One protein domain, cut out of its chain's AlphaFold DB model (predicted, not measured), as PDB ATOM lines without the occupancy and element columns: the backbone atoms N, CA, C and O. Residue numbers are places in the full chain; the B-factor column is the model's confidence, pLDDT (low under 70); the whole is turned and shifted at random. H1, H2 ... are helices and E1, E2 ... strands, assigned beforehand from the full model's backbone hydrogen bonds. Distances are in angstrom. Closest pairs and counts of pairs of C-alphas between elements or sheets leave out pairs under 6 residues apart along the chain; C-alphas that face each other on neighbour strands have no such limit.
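AT A GLANCE: This is residues 44 to 164 of the 166 residues of an uncharacterized protein of Megasphaera sp. MJR8396C (UniProt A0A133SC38). A strongly twisted sheet of six antiparallel strands curls round one long helix, H2, which packs inside the curve on E1 and E4. At one end of H2 the short helix H3 turns off at a corner and only grazes the sheet, while the small helix H1 sits beside edge strand E6. The printed part has 121 residues, with six named strands followed by three named helices, E1 to E6 and then H1 to H3, and its class is mixed, helices and strands. The sheet is branched, with E4 the neighbour of E2, E3 and E5. The whole is compact, with a radius of gyration of the C-alphas of 14.7 A, yet elongated, spanning 45 by 29 by 23 A.

IN THESE COORDINATES: Begin at Ser 44 and go on to C-alpha 54 at (-22.166, -35.210, -62.067), where E1 starts, residues 54 to 57. E2 follows at residues 61 to 65, 13.6 A long, and E3 at residues 71 to 73. Then come the long strands: E4, residues 81 to 90, 29.0 A; E5, residues 103 to 113, 32.3 A; and E6, residues 116 to 126, 30.4 A. H1 is residues 132 to 136. Find C-alpha 140 at (-33.126, -46.507, -64.455); from there H2 runs 20.2 A to residue 153. H3, residues 156 to 163, is 10.3 A long and ends at C-alpha 163 at (-46.134, -24.063, -72.393).

HOW THE PARTS SIT: Start at E4, whose pairing is staggered: E2 and E3 lie on one side of it, E5 on the other side. The hairpin E1 and E2 has N 63 and O 56 at 2.8 A, within hydrogen-bond range. For E2 and E4, look at N 62 and O 89, 2.8 A. E3 E4 E5 E6 form a meander, each strand the antiparallel neighbour of the one before; check N 71 and O 83, 2.9 A, N 86 and O 104, 2.8 A, and N 109 and O 120, 2.9 A. H2 is on the sheet, which curls round it; its closest C-alphas to E1 are Leu 146 and Val 55, 5.4 A apart. H1 is on the sheet at a height of 6.8 A, with the C-alphas of Arg 132 and Val 124 closest, 4.8 A. H2 and H3 only just touch, only at the corner, with 3 pairs of C-alphas within 8 A, the closest Ala 151 and Thr 157 at 5.5 A. In H1, H2 and H3 every O i to N i+4 pair is within hydrogen-bond range.

THE WHOLE: The two C-alphas farthest apart, Gly 94 and Asn 114, are 46.2 A apart. The printed part has no cut. The link from E4 to E5, residues 91 to 102, is long. Look for pLDDT under 70 at residues 44 to 51, 94 to 99, 133 to 139 and 164; the mean of the printed part is 78.6.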
ATOM      1  N   SER A  44     -22.139 -33.233 -53.040       46.06
ATOM      2  CA  SER A  44     -20.776 -32.899 -53.426       46.06
ATOM      3  C   SER A  44     -20.048 -34.199 -53.770       46.06
ATOM      4  O   SER A  44     -19.601 -34.915 -52.875       46.06
ATOM      5  N   ALA A  45     -19.966 -34.528 -55.055       41.28
ATOM      6  CA  ALA A  45     -19.022 -35.516 -55.561       41.28
ATOM      7  C   ALA A  45     -17.933 -34.759 -56.322       41.28
ATOM      8  O   ALA A  45     -18.268 -33.867 -57.107       41.28
ATOM      9  N   ASP A  46     -16.664 -35.078 -56.044       44.34
ATOM     10  CA  ASP A  46     -15.505 -34.418 -56.645       44.34
ATOM     11  C   ASP A  46     -15.705 -34.269 -58.154       44.34
ATOM     12  O   ASP A  46     -15.983 -35.230 -58.887       44.34
ATOM     13  N   ALA A  47     -15.656 -33.009 -58.583       46.44
ATOM     14  CA  ALA A  47     -15.860 -32.637 -59.962       46.44
ATOM     15  C   ALA A  47     -14.671 -33.168 -60.748       46.44
ATOM     16  O   ALA A  47     -13.568 -32.631 -60.653       46.44
ATOM     17  N   LEU A  48     -14.891 -34.220 -61.530       49.56
ATOM     18  CA  LEU A  48     -13.942 -34.548 -62.569       49.56
ATOM     19  C   LEU A  48     -14.034 -33.420 -63.591       49.56
ATOM     20  O   LEU A  48     -14.988 -33.343 -64.363       49.56
ATOM     21  N   TYR A  49     -13.072 -32.503 -63.468       53.56
ATOM     22  CA  TYR A  49     -13.118 -31.124 -63.941       53.56
ATOM     23  C   TYR A  49     -14.305 -30.330 -63.375       53.56
ATOM     24  O   TYR A  49     -15.460 -30.654 -63.631       53.56
ATOM     25  N   GLY A  50     -14.016 -29.229 -62.668       55.75
ATOM     26  CA  GLY A  50     -14.960 -28.277 -62.044       55.75
ATOM     27  C   GLY A  50     -15.995 -27.600 -62.963       55.75
ATOM     28  O   GLY A  50     -16.475 -26.516 -62.644       55.75
ATOM     29  N   THR A  51     -16.318 -28.200 -64.107       69.56
ATOM     30  CA  THR A  51     -17.185 -27.699 -65.174       69.56
ATOM     31  C   THR A  51     -18.225 -28.737 -65.627       69.56
ATOM     32  O   THR A  51     -19.285 -28.331 -66.101       69.56
ATOM     33  N   TYR A  52     -17.992 -30.050 -65.459       79.69
ATOM     34  CA  TYR A  52     -18.942 -31.079 -65.910       79.69
ATOM     35  C   TYR A  52     -19.870 -31.549 -64.787       79.69
ATOM     36  O   TYR A  52     -19.404 -32.032 -63.751       79.69
ATOM     37  N   PRO A  53     -21.199 -31.442 -64.952       80.19
ATOM     38  CA  PRO A  53     -22.109 -31.823 -63.891       80.19
ATOM     39  C   PRO A  53     -22.183 -33.346 -63.699       80.19
ATOM     40  O   PRO A  53     -22.526 -34.083 -64.620       80.19
ATOM     41  N   PHE A  54     -21.961 -33.810 -62.466       81.12
ATOM     42  CA  PHE A  54     -22.166 -35.210 -62.067       81.12
ATOM     43  C   PHE A  54     -23.621 -35.651 -62.293       81.12
ATOM     44  O   PHE A  54     -24.540 -34.922 -61.914       81.12
ATOM     45  N   VAL A  55     -23.846 -36.818 -62.894       79.50
ATOM     46  CA  VAL A  55     -25.195 -37.343 -63.195       79.50
ATOM     47  C   VAL A  55     -25.511 -38.654 -62.479       79.50
ATOM     48  O   VAL A  55     -26.684 -38.944 -62.247       79.50
ATOM     49  N   GLY A  56     -24.500 -39.422 -62.079       77.81
ATOM     50  CA  GLY A  56     -24.689 -40.659 -61.328       77.81
ATOM     51  C   GLY A  56     -23.415 -41.490 -61.233       77.81
ATOM     52  O   GLY A  56     -22.369 -41.114 -61.757       77.81
ATOM     53  N   SER A  57     -23.508 -42.630 -60.561       78.44
ATOM     54  CA  SER A  57     -22.393 -43.556 -60.355       78.44
ATOM     55  C   SER A  57     -22.894 -44.994 -60.304       78.44
ATOM     56  O   SER A  57     -23.961 -45.233 -59.740       78.44
ATOM     57  N   ASP A  58     -22.105 -45.933 -60.819       75.88
ATOM     58  CA  ASP A  58     -22.279 -47.374 -60.593       75.88
ATOM     59  C   ASP A  58     -21.240 -47.880 -59.575       75.88
ATOM     60  O   ASP A  58     -20.683 -47.077 -58.826       75.88
ATOM     61  N   GLU A  59     -21.006 -49.191 -59.482       77.81
ATOM     62  CA  GLU A  59     -20.013 -49.775 -58.567       77.81
ATOM     63  C   GLU A  59     -18.600 -49.223 -58.829       77.81
ATOM     64  O   GLU A  59     -17.942 -48.731 -57.904       77.81
ATOM     65  N   ASP A  60     -18.199 -49.158 -60.098       78.88
ATOM     66  CA  ASP A  60     -16.819 -48.924 -60.532       78.88
ATOM     67  C   ASP A  60     -16.562 -47.512 -61.070       78.88
ATOM     68  O   ASP A  60     -15.407 -47.102 -61.216       78.88
ATOM     69  N   SER A  61     -17.610 -46.768 -61.423       81.00
ATOM     70  CA  SER A  61     -17.513 -45.561 -62.247       81.00
ATOM     71  C   SER A  61     -18.461 -44.443 -61.819       81.00
ATOM     72  O   SER A  61     -19.542 -44.674 -61.281       81.00
ATOM     73  N   ASN A  62     -18.051 -43.214 -62.115       83.19
ATOM     74  CA  ASN A  62     -18.850 -41.999 -62.049       83.19
ATOM     75  C   ASN A  62     -19.166 -41.515 -63.466       83.19
ATOM     76  O   ASN A  62     -18.382 -41.711 -64.394       83.19
ATOM     77  N   TYR A  63     -20.300 -40.845 -63.618       82.94
ATOM     78  CA  TYR A  63     -20.783 -40.334 -64.891       82.94
ATOM     79  C   TYR A  63     -20.980 -38.821 -64.810       82.94
ATOM     80  O   TYR A  63     -21.566 -38.311 -63.849       82.94
ATOM     81  N   TYR A  64     -20.524 -38.108 -65.839       85.00
ATOM     82  CA  TYR A  64     -20.572 -36.648 -65.917       85.00
ATOM     83  C   TYR A  64     -21.144 -36.202 -67.265       85.00
ATOM     84  O   TYR A  64     -20.788 -36.753 -68.304       85.00
ATOM     85  N   LEU A  65     -22.039 -35.216 -67.252       87.12
ATOM     86  CA  LEU A  65     -22.628 -34.625 -68.455       87.12
ATOM     87  C   LEU A  65     -21.688 -33.568 -69.045       87.12
ATOM     88  O   LEU A  65     -21.110 -32.787 -68.296       87.12
ATOM     89  N   ASP A  66     -21.608 -33.484 -70.371       88.06
ATOM     90  CA  ASP A  66     -21.043 -32.336 -71.084       88.06
ATOM     91  C   ASP A  66     -22.153 -31.329 -71.446       88.06
ATOM     92  O   ASP A  66     -22.905 -31.569 -72.400       88.06
ATOM     93  N   PRO A  67     -22.273 -30.184 -70.740       86.00
ATOM     94  CA  PRO A  67     -23.324 -29.204 -71.004       86.00
ATOM     95  C   PRO A  67     -23.263 -28.610 -72.410       86.00
ATOM     96  O   PRO A  67     -24.300 -28.250 -72.959       86.00
ATOM     97  N   SER A  68     -22.070 -28.511 -73.006       85.00
ATOM     98  CA  SER A  68     -21.892 -27.914 -74.335       85.00
ATOM     99  C   SER A  68     -22.462 -28.785 -75.453       85.00
ATOM    100  O   SER A  68     -22.804 -28.289 -76.524       85.00
ATOM    101  N   SER A  69     -22.605 -30.084 -75.182       88.88
ATOM    102  CA  SER A  69     -23.192 -31.063 -76.093       88.88
ATOM    103  C   SER A  69     -24.703 -31.242 -75.916       88.88
ATOM    104  O   SER A  69     -25.340 -31.931 -76.717       88.88
ATOM    105  N   ALA A  70     -25.275 -30.664 -74.855       91.06
ATOM    106  CA  ALA A  70     -26.669 -30.863 -74.509       91.06
ATOM    107  C   ALA A  70     -27.586 -30.143 -75.505       91.06
ATOM    108  O   ALA A  70     -27.368 -28.981 -75.854       91.06
ATOM    109  N   TYR A  71     -28.645 -30.816 -75.947       91.62
ATOM    110  CA  TYR A  71     -29.594 -30.251 -76.900       91.62
ATOM    111  C   TYR A  71     -31.043 -30.512 -76.506       91.62
ATOM    112  O   TYR A  71     -31.380 -31.514 -75.875       91.62
ATOM    113  N   PHE A  72     -31.906 -29.596 -76.944       92.69
ATOM    114  CA  PHE A  72     -33.357 -29.705 -76.858       92.69
ATOM    115  C   PHE A  72     -33.964 -29.323 -78.209       92.69
ATOM    116  O   PHE A  72     -33.981 -28.146 -78.591       92.69
ATOM    117  N   ALA A  73     -34.423 -30.340 -78.935       88.44
ATOM    118  CA  ALA A  73     -34.886 -30.259 -80.312       88.44
ATOM    119  C   ALA A  73     -36.382 -30.579 -80.423       88.44
ATOM    120  O   ALA A  73     -36.965 -31.222 -79.551       88.44
ATOM    121  N   ASN A  74     -36.990 -30.148 -81.533       86.75
ATOM    122  CA  ASN A  74     -38.408 -30.377 -81.831       86.75
ATOM    123  C   ASN A  74     -39.337 -29.891 -80.702       86.75
ATOM    124  O   ASN A  74     -40.276 -30.584 -80.326       86.75
ATOM    125  N   ARG A  75     -39.056 -28.707 -80.142       84.00
ATOM    126  CA  ARG A  75     -39.710 -28.179 -78.927       84.00
ATOM    127  C   ARG A  75     -41.229 -28.042 -79.057       84.00
ATOM    128  O   ARG A  75     -41.948 -28.298 -78.098       84.00
ATOM    129  N   GLU A  76     -41.687 -27.690 -80.254       83.50
ATOM    130  CA  GLU A  76     -43.103 -27.528 -80.612       83.50
ATOM    131  C   GLU A  76     -43.781 -28.853 -81.018       83.50
ATOM    132  O   GLU A  76     -44.956 -28.878 -81.371       83.50
ATOM    133  N   SER A  77     -43.038 -29.965 -81.045       83.69
ATOM    134  CA  SER A  77     -43.595 -31.280 -81.370       83.69
ATOM    135  C   SER A  77     -44.383 -31.848 -80.189       83.69
ATOM    136  O   SER A  77     -44.128 -31.513 -79.036       83.69
ATOM    137  N   SER A  78     -45.285 -32.791 -80.464       81.50
ATOM    138  CA  SER A  78     -45.870 -33.651 -79.429       81.50
ATOM    139  C   SER A  78     -44.847 -34.618 -78.816       81.50
ATOM    140  O   SER A  78     -45.087 -35.147 -77.730       81.50
ATOM    141  N   VAL A  79     -43.713 -34.837 -79.497       84.00
ATOM    142  CA  VAL A  79     -42.609 -35.691 -79.038       84.00
ATOM    143  C   VAL A  79     -41.261 -34.962 -79.179       84.00
ATOM    144  O   VAL A  79     -40.507 -35.209 -80.125       84.00
ATOM    145  N   PRO A  80     -40.944 -34.008 -78.286       88.12
ATOM    146  CA  PRO A  80     -39.636 -33.372 -78.259       88.12
ATOM    147  C   PRO A  80     -38.504 -34.351 -77.939       88.12
ATOM    148  O   PRO A  80     -38.693 -35.345 -77.235       88.12
ATOM    149  N   ALA A  81     -37.301 -33.997 -78.394       89.75
ATOM    150  CA  ALA A  81     -36.089 -34.774 -78.168       89.75
ATOM    151  C   ALA A  81     -35.069 -34.005 -77.322       89.75
ATOM    152  O   ALA A  81     -34.844 -32.808 -77.530       89.75
ATOM    153  N   LEU A  82     -34.417 -34.715 -76.405       92.12
ATOM    154  CA  LEU A  82     -33.324 -34.220 -75.571       92.12
ATOM    155  C   LEU A  82     -32.127 -35.156 -75.689       92.12
ATOM    156  O   LEU A  82     -32.280 -36.337 -75.984       92.12
ATOM    157  N   GLY A  83     -30.926 -34.657 -75.443       92.56
ATOM    158  CA  GLY A  83     -29.754 -35.519 -75.422       92.56
ATOM    159  C   GLY A  83     -28.467 -34.770 -75.149       92.56
ATOM    160  O   GLY A  83     -28.481 -33.560 -74.931       92.56
ATOM    161  N   GLY A  84     -27.369 -35.515 -75.145       91.81
ATOM    162  CA  GLY A  84     -26.031 -34.994 -74.900       91.81
ATOM    163  C   GLY A  84     -24.998 -36.104 -74.735       91.81
ATOM    164  O   GLY A  84     -25.321 -37.294 -74.754       91.81
ATOM    165  N   LEU A  85     -23.743 -35.693 -74.576       91.00
ATOM    166  CA  LEU A  85     -22.614 -36.561 -74.279       91.00
ATOM    167  C   LEU A  85     -22.455 -36.727 -72.769       91.00
ATOM    168  O   LEU A  85     -22.458 -35.758 -72.007       91.00
ATOM    169  N   VAL A  86     -22.273 -37.973 -72.352       89.50
ATOM    170  CA  VAL A  86     -21.940 -38.355 -70.983       89.50
ATOM    171  C   VAL A  86     -20.590 -39.048 -70.988       89.50
ATOM    172  O   VAL A  86     -20.365 -39.968 -71.772       89.50
ATOM    173  N   TYR A  87     -19.706 -38.641 -70.092       86.81
ATOM    174  CA  TYR A  87     -18.423 -39.293 -69.886       86.81
ATOM    175  C   TYR A  87     -18.503 -40.248 -68.704       86.81
ATOM    176  O   TYR A  87     -18.938 -39.867 -67.616       86.81
ATOM    177  N   LYS A  88     -18.054 -41.484 -68.926       84.62
ATOM    178  CA  LYS A  88     -17.844 -42.476 -67.873       84.62
ATOM    179  C   LYS A  88     -16.406 -42.381 -67.388       84.62
ATOM    180  O   LYS A  88     -15.479 -42.396 -68.192       84.62
ATOM    181  N   VAL A  89     -16.221 -42.316 -66.076       80.62
ATOM    182  CA  VAL A  89     -14.900 -42.192 -65.462       80.62
ATOM    183  C   VAL A  89     -14.760 -43.190 -64.334       80.62
ATOM    184  O   VAL A  89     -15.637 -43.298 -63.479       80.62
ATOM    185  N   LYS A  90     -13.651 -43.924 -64.312       81.25
ATOM    186  CA  LYS A  90     -13.400 -44.928 -63.282       81.25
ATOM    187  C   LYS A  90     -13.219 -44.254 -61.918       81.25
ATOM    188  O   LYS A  90     -12.537 -43.243 -61.786       81.25
ATOM    189  N   LYS A  91     -13.783 -44.819 -60.857       77.44
ATOM    190  CA  LYS A  91     -13.516 -44.317 -59.504       77.44
ATOM    191  C   LYS A  91     -12.038 -44.499 -59.167       77.44
ATOM    192  O   LYS A  91     -11.447 -45.542 -59.439       77.44
ATOM    193  N   GLY A  92     -11.432 -43.466 -58.590       73.12
ATOM    194  CA  GLY A  92     -10.012 -43.474 -58.238       73.12
ATOM    195  C   GLY A  92      -9.050 -43.338 -59.424       73.12
ATOM    196  O   GLY A  92      -7.844 -43.272 -59.194       73.12
ATOM    197  N   SER A  93      -9.529 -43.243 -60.674       70.31
ATOM    198  CA  SER A  93      -8.725 -42.570 -61.695       70.31
ATOM    199  C   SER A  93      -8.744 -41.091 -61.332       70.31
ATOM    200  O   SER A  93      -9.828 -40.528 -61.229       70.31
ATOM    201  N   GLY A  94      -7.581 -40.511 -61.031       68.56
ATOM    202  CA  GLY A  94      -7.454 -39.085 -60.718       68.56
ATOM    203  C   GLY A  94      -7.851 -38.193 -61.901       68.56
ATOM    204  O   GLY A  94      -8.714 -38.541 -62.701       68.56
ATOM    205  N   ASP A  95      -7.200 -37.047 -62.058       67.50
ATOM    206  CA  ASP A  95      -7.516 -36.141 -63.165       67.50
ATOM    207  C   ASP A  95      -7.156 -36.771 -64.524       67.50
ATOM    208  O   ASP A  95      -5.988 -36.858 -64.906       67.50
ATOM    209  N   VAL A  96      -8.172 -37.225 -65.263       68.25
ATOM    210  CA  VAL A  96      -8.049 -37.767 -66.627       68.25
ATOM    211  C   VAL A  96      -8.467 -36.692 -67.630       68.25
ATOM    212  O   VAL A  96      -9.463 -35.994 -67.432       68.25
ATOM    213  N   ALA A  97      -7.710 -36.536 -68.718       69.06
ATOM    214  CA  ALA A  97      -8.060 -35.590 -69.774       69.06
ATOM    215  C   ALA A  97      -9.331 -36.042 -70.513       69.06
ATOM    216  O   ALA A  97      -9.462 -37.213 -70.857       69.06
ATOM    217  N   VAL A  98     -10.233 -35.108 -70.843       68.00
ATOM    218  CA  VAL A  98     -11.499 -35.400 -71.556       68.00
ATOM    219  C   VAL A  98     -11.270 -36.150 -72.868       68.00
ATOM    220  O   VAL A  98     -12.033 -37.042 -73.211       68.00
ATOM    221  N   SER A  99     -10.175 -35.854 -73.573       69.62
ATOM    222  CA  SER A  99      -9.792 -36.539 -74.815       69.62
ATOM    223  C   SER A  99      -9.473 -38.030 -74.644       69.62
ATOM    224  O   SER A  99      -9.277 -38.721 -75.637       69.62
ATOM    225  N   GLN A 100      -9.339 -38.503 -73.406       71.44
ATOM    226  CA  GLN A 100      -9.077 -39.899 -73.054       71.44
ATOM    227  C   GLN A 100     -10.322 -40.601 -72.498       71.44
ATOM    228  O   GLN A 100     -10.248 -41.783 -72.172       71.44
ATOM    229  N   LEU A 101     -11.436 -39.879 -72.344       76.38
ATOM    230  CA  LEU A 101     -12.696 -40.433 -71.873       76.38
ATOM    231  C   LEU A 101     -13.542 -40.852 -73.068       76.38
ATOM    232  O   LEU A 101     -13.727 -40.082 -74.011       76.38
ATOM    233  N   ASP A 102     -14.102 -42.053 -72.996       76.25
ATOM    234  CA  ASP A 102     -15.020 -42.518 -74.021       76.25
ATOM    235  C   ASP A 102     -16.409 -41.889 -73.812       76.25
ATOM    236  O   ASP A 102     -17.010 -42.053 -72.740       76.25
ATOM    237  N   PRO A 103     -16.952 -41.174 -74.812       85.75
ATOM    238  CA  PRO A 103     -18.254 -40.547 -74.686       85.75
ATOM    239  C   PRO A 103     -19.389 -41.546 -74.929       85.75
ATOM    240  O   PRO A 103     -19.328 -42.418 -75.801       85.75
ATOM    241  N   TYR A 104     -20.479 -41.341 -74.201       88.44
ATOM    242  CA  TYR A 104     -21.774 -41.963 -74.424       88.44
ATOM    243  C   TYR A 104     -22.725 -40.896 -74.952       88.44
ATOM    244  O   TYR A 104     -23.037 -39.941 -74.244       88.44
ATOM    245  N   ASN A 105     -23.192 -41.039 -76.190       90.19
ATOM    246  CA  ASN A 105     -24.223 -40.155 -76.727       90.19
ATOM    247  C   ASN A 105     -25.598 -40.706 -76.356       90.19
ATOM    248  O   ASN A 105     -25.975 -41.792 -76.805       90.19
ATOM    249  N   VAL A 106     -26.330 -39.962 -75.535       90.62
ATOM    250  CA  VAL A 106     -27.654 -40.349 -75.055       90.62
ATOM    251  C   VAL A 106     -28.713 -39.490 -75.727       90.62
ATOM    252  O   VAL A 106     -28.602 -38.266 -75.774       90.62
ATOM    253  N   THR A 107     -29.766 -40.136 -76.222       89.88
ATOM    254  CA  THR A 107     -30.947 -39.479 -76.787       89.88
ATOM    255  C   THR A 107     -32.197 -39.934 -76.053       89.88
ATOM    256  O   THR A 107     -32.425 -41.134 -75.881       89.88
ATOM    257  N   PHE A 108     -33.017 -38.962 -75.679       89.88
ATOM    258  CA  PHE A 108     -34.322 -39.125 -75.073       89.88
ATOM    259  C   PHE A 108     -35.405 -38.548 -75.977       89.88
ATOM    260  O   PHE A 108     -35.228 -37.469 -76.549       89.88
ATOM    261  N   SER A 109     -36.559 -39.200 -75.985       86.38
ATOM    262  CA  SER A 109     -37.818 -38.634 -76.456       86.38
ATOM    263  C   SER A 109     -38.760 -38.470 -75.275       86.38
ATOM    264  O   SER A 109     -38.806 -39.311 -74.377       86.38
ATOM    265  N   THR A 110     -39.529 -37.387 -75.256       85.88
ATOM    266  CA  THR A 110     -40.517 -37.152 -74.202       85.88
ATOM    267  C   THR A 110     -41.843 -36.716 -74.787       85.88
ATOM    268  O   THR A 110     -41.875 -36.007 -75.782       85.88
ATOM    269  N   TYR A 111     -42.941 -37.141 -74.173       82.19
ATOM    270  CA  TYR A 111     -44.299 -36.783 -74.570       82.19
ATOM    271  C   TYR A 111     -45.178 -36.623 -73.331       82.19
ATOM    272  O   TYR A 111     -44.849 -37.126 -72.256       82.19
ATOM    273  N   THR A 112     -46.292 -35.909 -73.468       77.75
ATOM    274  CA  THR A 112     -47.252 -35.701 -72.379       77.75
ATOM    275  C   THR A 112     -48.523 -36.503 -72.647       77.75
ATOM    276  O   THR A 112     -49.032 -36.504 -73.763       77.75
ATOM    277  N   GLY A 113     -49.042 -37.188 -71.631       72.56
ATOM    278  CA  GLY A 113     -50.317 -37.905 -71.683       72.56
ATOM    279  C   GLY A 113     -50.931 -37.982 -70.290       72.56
ATOM    280  O   GLY A 113     -50.202 -38.131 -69.320       72.56
ATOM    281  N   ASN A 114     -52.254 -37.844 -70.167       76.75
ATOM    282  CA  ASN A 114     -52.957 -37.870 -68.872       76.75
ATOM    283  C   ASN A 114     -52.351 -36.930 -67.804       76.75
ATOM    284  O   ASN A 114     -52.295 -37.279 -66.629       76.75
ATOM    285  N   SER A 115     -51.881 -35.746 -68.218       72.06
ATOM    286  CA  SER A 115     -51.182 -34.767 -67.362       72.06
ATOM    287  C   SER A 115     -49.811 -35.213 -66.824       72.06
ATOM    288  O   SER A 115     -49.204 -34.500 -66.027       72.06
ATOM    289  N   GLU A 116     -49.287 -36.345 -67.289       73.75
ATOM    290  CA  GLU A 116     -47.962 -36.865 -66.958       73.75
ATOM    291  C   GLU A 116     -46.993 -36.690 -68.130       73.75
ATOM    292  O   GLU A 116     -47.383 -36.722 -69.301       73.75
ATOM    293  N   ARG A 117     -45.704 -36.513 -67.821       77.81
ATOM    294  CA  ARG A 117     -44.626 -36.513 -68.814       77.81
ATOM    295  C   ARG A 117     -43.952 -37.878 -68.826       77.81
ATOM    296  O   ARG A 117     -43.373 -38.290 -67.827       77.81
ATOM    297  N   TYR A 118     -43.974 -38.527 -69.979       80.69
ATOM    298  CA  TYR A 118     -43.271 -39.775 -70.229       80.69
ATOM    299  C   TYR A 118     -41.901 -39.489 -70.835       80.69
ATOM    300  O   TYR A 118     -41.740 -38.556 -71.629       80.69
ATOM    301  N   ILE A 119     -40.915 -40.294 -70.450       83.25
ATOM    302  CA  ILE A 119     -39.523 -40.191 -70.885       83.25
ATOM    303  C   ILE A 119     -39.141 -41.545 -71.475       83.25
ATOM    304  O   ILE A 119     -39.306 -42.578 -70.831       83.25
ATOM    305  N   SER A 120     -38.640 -41.548 -72.704       82.62
ATOM    306  CA  SER A 120     -38.110 -42.735 -73.364       82.62
ATOM    307  C   SER A 120     -36.634 -42.531 -73.659       82.62
ATOM    308  O   SER A 120     -36.248 -41.493 -74.192       82.62
ATOM    309  N   VAL A 121     -35.810 -43.521 -73.319       85.69
ATOM    310  CA  VAL A 121     -34.420 -43.582 -73.777       85.69
ATOM    311  C   VAL A 121     -34.433 -44.186 -75.180       85.69
ATOM    312  O   VAL A 121     -34.708 -45.376 -75.359       85.69
ATOM    313  N   ASP A 122     -34.138 -43.378 -76.193       79.50
ATOM    314  CA  ASP A 122     -34.172 -43.821 -77.588       79.50
ATOM    315  C   ASP A 122     -32.892 -44.566 -77.950       79.50
ATOM    316  O   ASP A 122     -32.916 -45.653 -78.534       79.50
ATOM    317  N   ARG A 123     -31.748 -43.960 -77.617       79.94
ATOM    318  CA  ARG A 123     -30.420 -44.443 -77.994       79.94
ATOM    319  C   ARG A 123     -29.401 -44.101 -76.925       79.94
ATOM    320  O   ARG A 123     -29.403 -42.998 -76.387       79.94
ATOM    321  N   VAL A 124     -28.500 -45.047 -76.691       84.50
ATOM    322  CA  VAL A 124     -27.263 -44.833 -75.946       84.50
ATOM    323  C   VAL A 124     -26.149 -45.356 -76.832       84.50
ATOM    324  O   VAL A 124     -26.028 -46.562 -77.017       84.50
ATOM    325  N   MET A 125     -25.398 -44.460 -77.459       83.94
ATOM    326  CA  MET A 125     -24.348 -44.825 -78.404       83.94
ATOM    327  C   MET A 125     -22.990 -44.745 -77.723       83.94
ATOM    328  O   MET A 125     -22.625 -43.694 -77.202       83.94
ATOM    329  N   HIS A 126     -22.226 -45.825 -77.801       84.56
ATOM    330  CA  HIS A 126     -20.839 -45.886 -77.365       84.56
ATOM    331  C   HIS A 126     -20.015 -46.548 -78.469       84.56
ATOM    332  O   HIS A 126     -20.396 -47.604 -78.971       84.56
ATOM    333  N   ASN A 127     -18.930 -45.905 -78.907       83.56
ATOM    334  CA  ASN A 127     -18.079 -46.400 -79.999       83.56
ATOM    335  C   ASN A 127     -18.856 -46.806 -81.271       83.56
ATOM    336  O   ASN A 127     -18.526 -47.776 -81.947       83.56
ATOM    337  N   GLY A 128     -19.923 -46.064 -81.595       77.75
ATOM    338  CA  GLY A 128     -20.774 -46.322 -82.764       77.75
ATOM    339  C   GLY A 128     -21.787 -47.463 -82.596       77.75
ATOM    340  O   GLY A 128     -22.581 -47.696 -83.506       77.75
ATOM    341  N   VAL A 129     -21.818 -48.129 -81.440       81.50
ATOM    342  CA  VAL A 129     -22.753 -49.216 -81.120       81.50
ATOM    343  C   VAL A 129     -23.856 -48.704 -80.198       81.50
ATOM    344  O   VAL A 129     -23.592 -47.945 -79.266       81.50
ATOM    345  N   ASN A 130     -25.103 -49.107 -80.457       80.50
ATOM    346  CA  ASN A 130     -26.220 -48.810 -79.563       80.50
ATOM    347  C   ASN A 130     -26.231 -49.806 -78.395       80.50
ATOM    348  O   ASN A 130     -26.589 -50.966 -78.582       80.50
ATOM    349  N   VAL A 131     -25.872 -49.337 -77.203       79.88
ATOM    350  CA  VAL A 131     -25.757 -50.113 -75.956       79.88
ATOM    351  C   VAL A 131     -26.940 -49.877 -75.007       79.88
ATOM    352  O   VAL A 131     -26.861 -50.123 -73.805       79.88
ATOM    353  N   ARG A 132     -28.073 -49.379 -75.529       70.75
ATOM    354  CA  ARG A 132     -29.246 -49.003 -74.722       70.75
ATOM    355  C   ARG A 132     -29.723 -50.114 -73.781       70.75
ATOM    356  O   ARG A 132     -29.955 -49.832 -72.609       70.75
ATOM    357  N   GLN A 133     -29.917 -51.336 -74.279       58.75
ATOM    358  CA  GLN A 133     -30.488 -52.433 -73.477       58.75
ATOM    359  C   GLN A 133     -29.619 -52.749 -72.252       58.75
ATOM    360  O   GLN A 133     -30.137 -52.835 -71.144       58.75
ATOM    361  N   GLU A 134     -28.299 -52.771 -72.433       59.75
ATOM    362  CA  GLU A 134     -27.329 -53.087 -71.379       59.75
ATOM    363  C   GLU A 134     -27.338 -52.060 -70.236       59.75
ATOM    364  O   GLU A 134     -27.197 -52.419 -69.063       59.75
ATOM    365  N   MET A 135     -27.542 -50.777 -70.557       60.62
ATOM    366  CA  MET A 135     -27.597 -49.725 -69.542       60.62
ATOM    367  C   MET A 135     -28.984 -49.575 -68.908       60.62
ATOM    368  O   MET A 135     -29.072 -49.327 -67.707       60.62
ATOM    369  N   THR A 136     -30.072 -49.698 -69.675       58.06
ATOM    370  CA  THR A 136     -31.425 -49.365 -69.175       58.06
ATOM    371  C   THR A 136     -31.948 -50.407 -68.187       58.06
ATOM    372  O   THR A 136     -32.607 -50.043 -67.218       58.06
ATOM    373  N   GLU A 137     -31.608 -51.685 -68.373       55.91
ATOM    374  CA  GLU A 137     -32.027 -52.770 -67.470       55.91
ATOM    375  C   GLU A 137     -31.382 -52.677 -66.077       55.91
ATOM    376  O   GLU A 137     -31.943 -53.177 -65.107       55.91
ATOM    377  N   ASN A 138     -30.247 -51.981 -65.959       56.97
ATOM    378  CA  ASN A 138     -29.450 -51.943 -64.731       56.97
ATOM    379  C   ASN A 138     -29.416 -50.570 -64.040       56.97
ATOM    380  O   ASN A 138     -28.913 -50.478 -62.926       56.97
ATOM    381  N   ASN A 139     -29.906 -49.495 -64.678       68.62
ATOM    382  CA  ASN A 139     -29.611 -48.121 -64.242       68.62
ATOM    383  C   ASN A 139     -30.731 -47.096 -64.527       68.62
ATOM    384  O   ASN A 139     -30.468 -45.976 -64.967       68.62
ATOM    385  N   GLN A 140     -31.995 -47.431 -64.246       72.25
ATOM    386  CA  GLN A 140     -33.126 -46.507 -64.455       72.25
ATOM    387  C   GLN A 140     -32.943 -45.152 -63.739       72.25
ATOM    388  O   GLN A 140     -33.085 -44.102 -64.359       72.25
ATOM    389  N   ALA A 141     -32.529 -45.165 -62.466       76.56
ATOM    390  CA  ALA A 141     -32.320 -43.944 -61.678       76.56
ATOM    391  C   ALA A 141     -31.245 -43.008 -62.268       76.56
ATOM    392  O   ALA A 141     -31.329 -41.786 -62.131       76.56
ATOM    393  N   PHE A 142     -30.242 -43.567 -62.952       80.75
ATOM    394  CA  PHE A 142     -29.232 -42.785 -63.661       80.75
ATOM    395  C   PHE A 142     -29.837 -42.053 -64.865       80.75
ATOM    396  O   PHE A 142     -29.575 -40.864 -65.038       80.75
ATOM    397  N   PHE A 143     -30.664 -42.726 -65.671       82.06
ATOM    398  CA  PHE A 143     -31.304 -42.095 -66.830       82.06
ATOM    399  C   PHE A 143     -32.307 -41.018 -66.428       82.06
ATOM    400  O   PHE A 143     -32.369 -39.987 -67.098       82.06
ATOM    401  N   ASP A 144     -33.015 -41.202 -65.314       81.81
ATOM    402  CA  ASP A 144     -33.900 -40.174 -64.760       81.81
ATOM    403  C   ASP A 144     -33.104 -38.927 -64.339       81.81
ATOM    404  O   ASP A 144     -33.430 -37.807 -64.742       81.81
ATOM    405  N   SER A 145     -32.016 -39.111 -63.582       82.88
ATOM    406  CA  SER A 145     -31.113 -38.023 -63.179       82.88
ATOM    407  C   SER A 145     -30.513 -37.299 -64.390       82.88
ATOM    408  O   SER A 145     -30.541 -36.067 -64.472       82.88
ATOM    409  N   LEU A 146     -30.023 -38.059 -65.372       87.38
ATOM    410  CA  LEU A 146     -29.441 -37.532 -66.601       87.38
ATOM    411  C   LEU A 146     -30.456 -36.718 -67.412       87.38
ATOM    412  O   LEU A 146     -30.133 -35.611 -67.844       87.38
ATOM    413  N   PHE A 147     -31.675 -37.233 -67.589       88.69
ATOM    414  CA  PHE A 147     -32.737 -36.537 -68.312       88.69
ATOM    415  C   PHE A 147     -33.023 -35.171 -67.693       88.69
ATOM    416  O   PHE A 147     -32.993 -34.158 -68.392       88.69
ATOM    417  N   TRP A 148     -33.258 -35.124 -66.379       86.00
ATOM    418  CA  TRP A 148     -33.581 -33.870 -65.700       86.00
ATOM    419  C   TRP A 148     -32.421 -32.883 -65.725       86.00
ATOM    420  O   TRP A 148     -32.645 -31.679 -65.843       86.00
ATOM    421  N   LYS A 149     -31.180 -33.375 -65.695       87.56
ATOM    422  CA  LYS A 149     -30.000 -32.521 -65.803       87.56
ATOM    423  C   LYS A 149     -29.848 -31.907 -67.190       87.56
ATOM    424  O   LYS A 149     -29.562 -30.718 -67.303       87.56
ATOM    425  N   ILE A 150     -30.096 -32.684 -68.241       89.50
ATOM    426  CA  ILE A 150     -30.137 -32.169 -69.615       89.50
ATOM    427  C   ILE A 150     -31.292 -31.173 -69.767       89.50
ATOM    428  O   ILE A 150     -31.109 -30.114 -70.366       89.50
ATOM    429  N   ALA A 151     -32.466 -31.467 -69.206       89.19
ATOM    430  CA  ALA A 151     -33.622 -30.578 -69.270       89.19
ATOM    431  C   ALA A 151     -33.368 -29.227 -68.580       89.19
ATOM    432  O   ALA A 151     -33.817 -28.195 -69.078       89.19
ATOM    433  N   ASP A 152     -32.629 -29.223 -67.471       86.94
ATOM    434  CA  ASP A 152     -32.209 -28.008 -66.769       86.94
ATOM    435  C   ASP A 152     -31.193 -27.199 -67.591       86.94
ATOM    436  O   ASP A 152     -31.440 -26.039 -67.914       86.94
ATOM    437  N   VAL A 153     -30.111 -27.842 -68.051       86.31
ATOM    438  CA  VAL A 153     -29.055 -27.203 -68.862       86.31
ATOM    439  C   VAL A 153     -29.602 -26.596 -70.159       86.31
ATOM    440  O   VAL A 153     -29.151 -25.541 -70.597       86.31
ATOM    441  N   THR A 154     -30.573 -27.256 -70.789       87.06
ATOM    442  CA  THR A 154     -31.141 -26.828 -72.080       87.06
ATOM    443  C   THR A 154     -32.322 -25.861 -71.949       87.06
ATOM    444  O   THR A 154     -32.827 -25.381 -72.967       87.06
ATOM    445  N   GLY A 155     -32.788 -25.587 -70.724       85.81
ATOM    446  CA  GLY A 155     -33.981 -24.775 -70.461       85.81
ATOM    447  C   GLY A 155     -35.308 -25.467 -70.801       85.81
ATOM    448  O   GLY A 155     -36.359 -24.822 -70.810       85.81
ATOM    449  N   ALA A 156     -35.306 -26.776 -71.071       86.62
ATOM    450  CA  ALA A 156     -36.520 -27.531 -71.379       86.62
ATOM    451  C   ALA A 156     -37.515 -27.527 -70.205       86.62
ATOM    452  O   ALA A 156     -38.722 -27.426 -70.420       86.62
ATOM    453  N   THR A 157     -37.017 -27.552 -68.964       83.94
ATOM    454  CA  THR A 157     -37.853 -27.474 -67.755       83.94
ATOM    455  C   THR A 157     -38.683 -26.187 -67.710       83.94
ATOM    456  O   THR A 157     -39.877 -26.225 -67.401       83.94
ATOM    457  N   GLU A 158     -38.074 -25.043 -68.032       80.88
ATOM    458  CA  GLU A 158     -38.756 -23.744 -68.075       80.88
ATOM    459  C   GLU A 158     -39.726 -23.658 -69.254       80.88
ATOM    460  O   GLU A 158     -40.869 -23.218 -69.091       80.88
ATOM    461  N   TYR A 159     -39.302 -24.142 -70.423       84.44
ATOM    462  CA  TYR A 159     -40.145 -24.211 -71.610       84.44
ATOM    463  C   TYR A 159     -41.429 -25.000 -71.332       84.44
ATOM    464  O   TYR A 159     -42.526 -24.491 -71.548       84.44
ATOM    465  N   TRP A 160     -41.326 -26.202 -70.758       82.62
ATOM    466  CA  TRP A 160     -42.510 -26.983 -70.410       82.62
ATOM    467  C   TRP A 160     -43.365 -26.271 -69.372       82.62
ATOM    468  O   TRP A 160     -44.560 -26.135 -69.586       82.62
ATOM    469  N   ARG A 161     -42.784 -25.729 -68.296       76.81
ATOM    470  CA  ARG A 161     -43.558 -24.999 -67.275       76.81
ATOM    471  C   ARG A 161     -44.419 -23.879 -67.868       76.81
ATOM    472  O   ARG A 161     -45.532 -23.662 -67.402       76.81
ATOM    473  N   THR A 162     -43.901 -23.173 -68.867       77.31
ATOM    474  CA  THR A 162     -44.572 -22.025 -69.493       77.31
ATOM    475  C   THR A 162     -45.525 -22.413 -70.631       77.31
ATOM    476  O   THR A 162     -46.432 -21.641 -70.929       77.31
ATOM    477  N   HIS A 163     -45.378 -23.608 -71.215       71.69
ATOM    478  CA  HIS A 163     -46.134 -24.063 -72.393       71.69
ATOM    479  C   HIS A 163     -47.061 -25.267 -72.120       71.69
ATOM    480  O   HIS A 163     -47.635 -25.817 -73.052       71.69
ATOM    481  N   VAL A 164     -47.271 -25.665 -70.857       60.53
ATOM    482  CA  VAL A 164     -48.185 -26.768 -70.454       60.53
ATOM    483  C   VAL A 164     -49.687 -26.448 -70.663       60.53
ATOM    484  O   VAL A 164     -50.528 -27.292 -70.386       60.53
TER     485      VAL A 164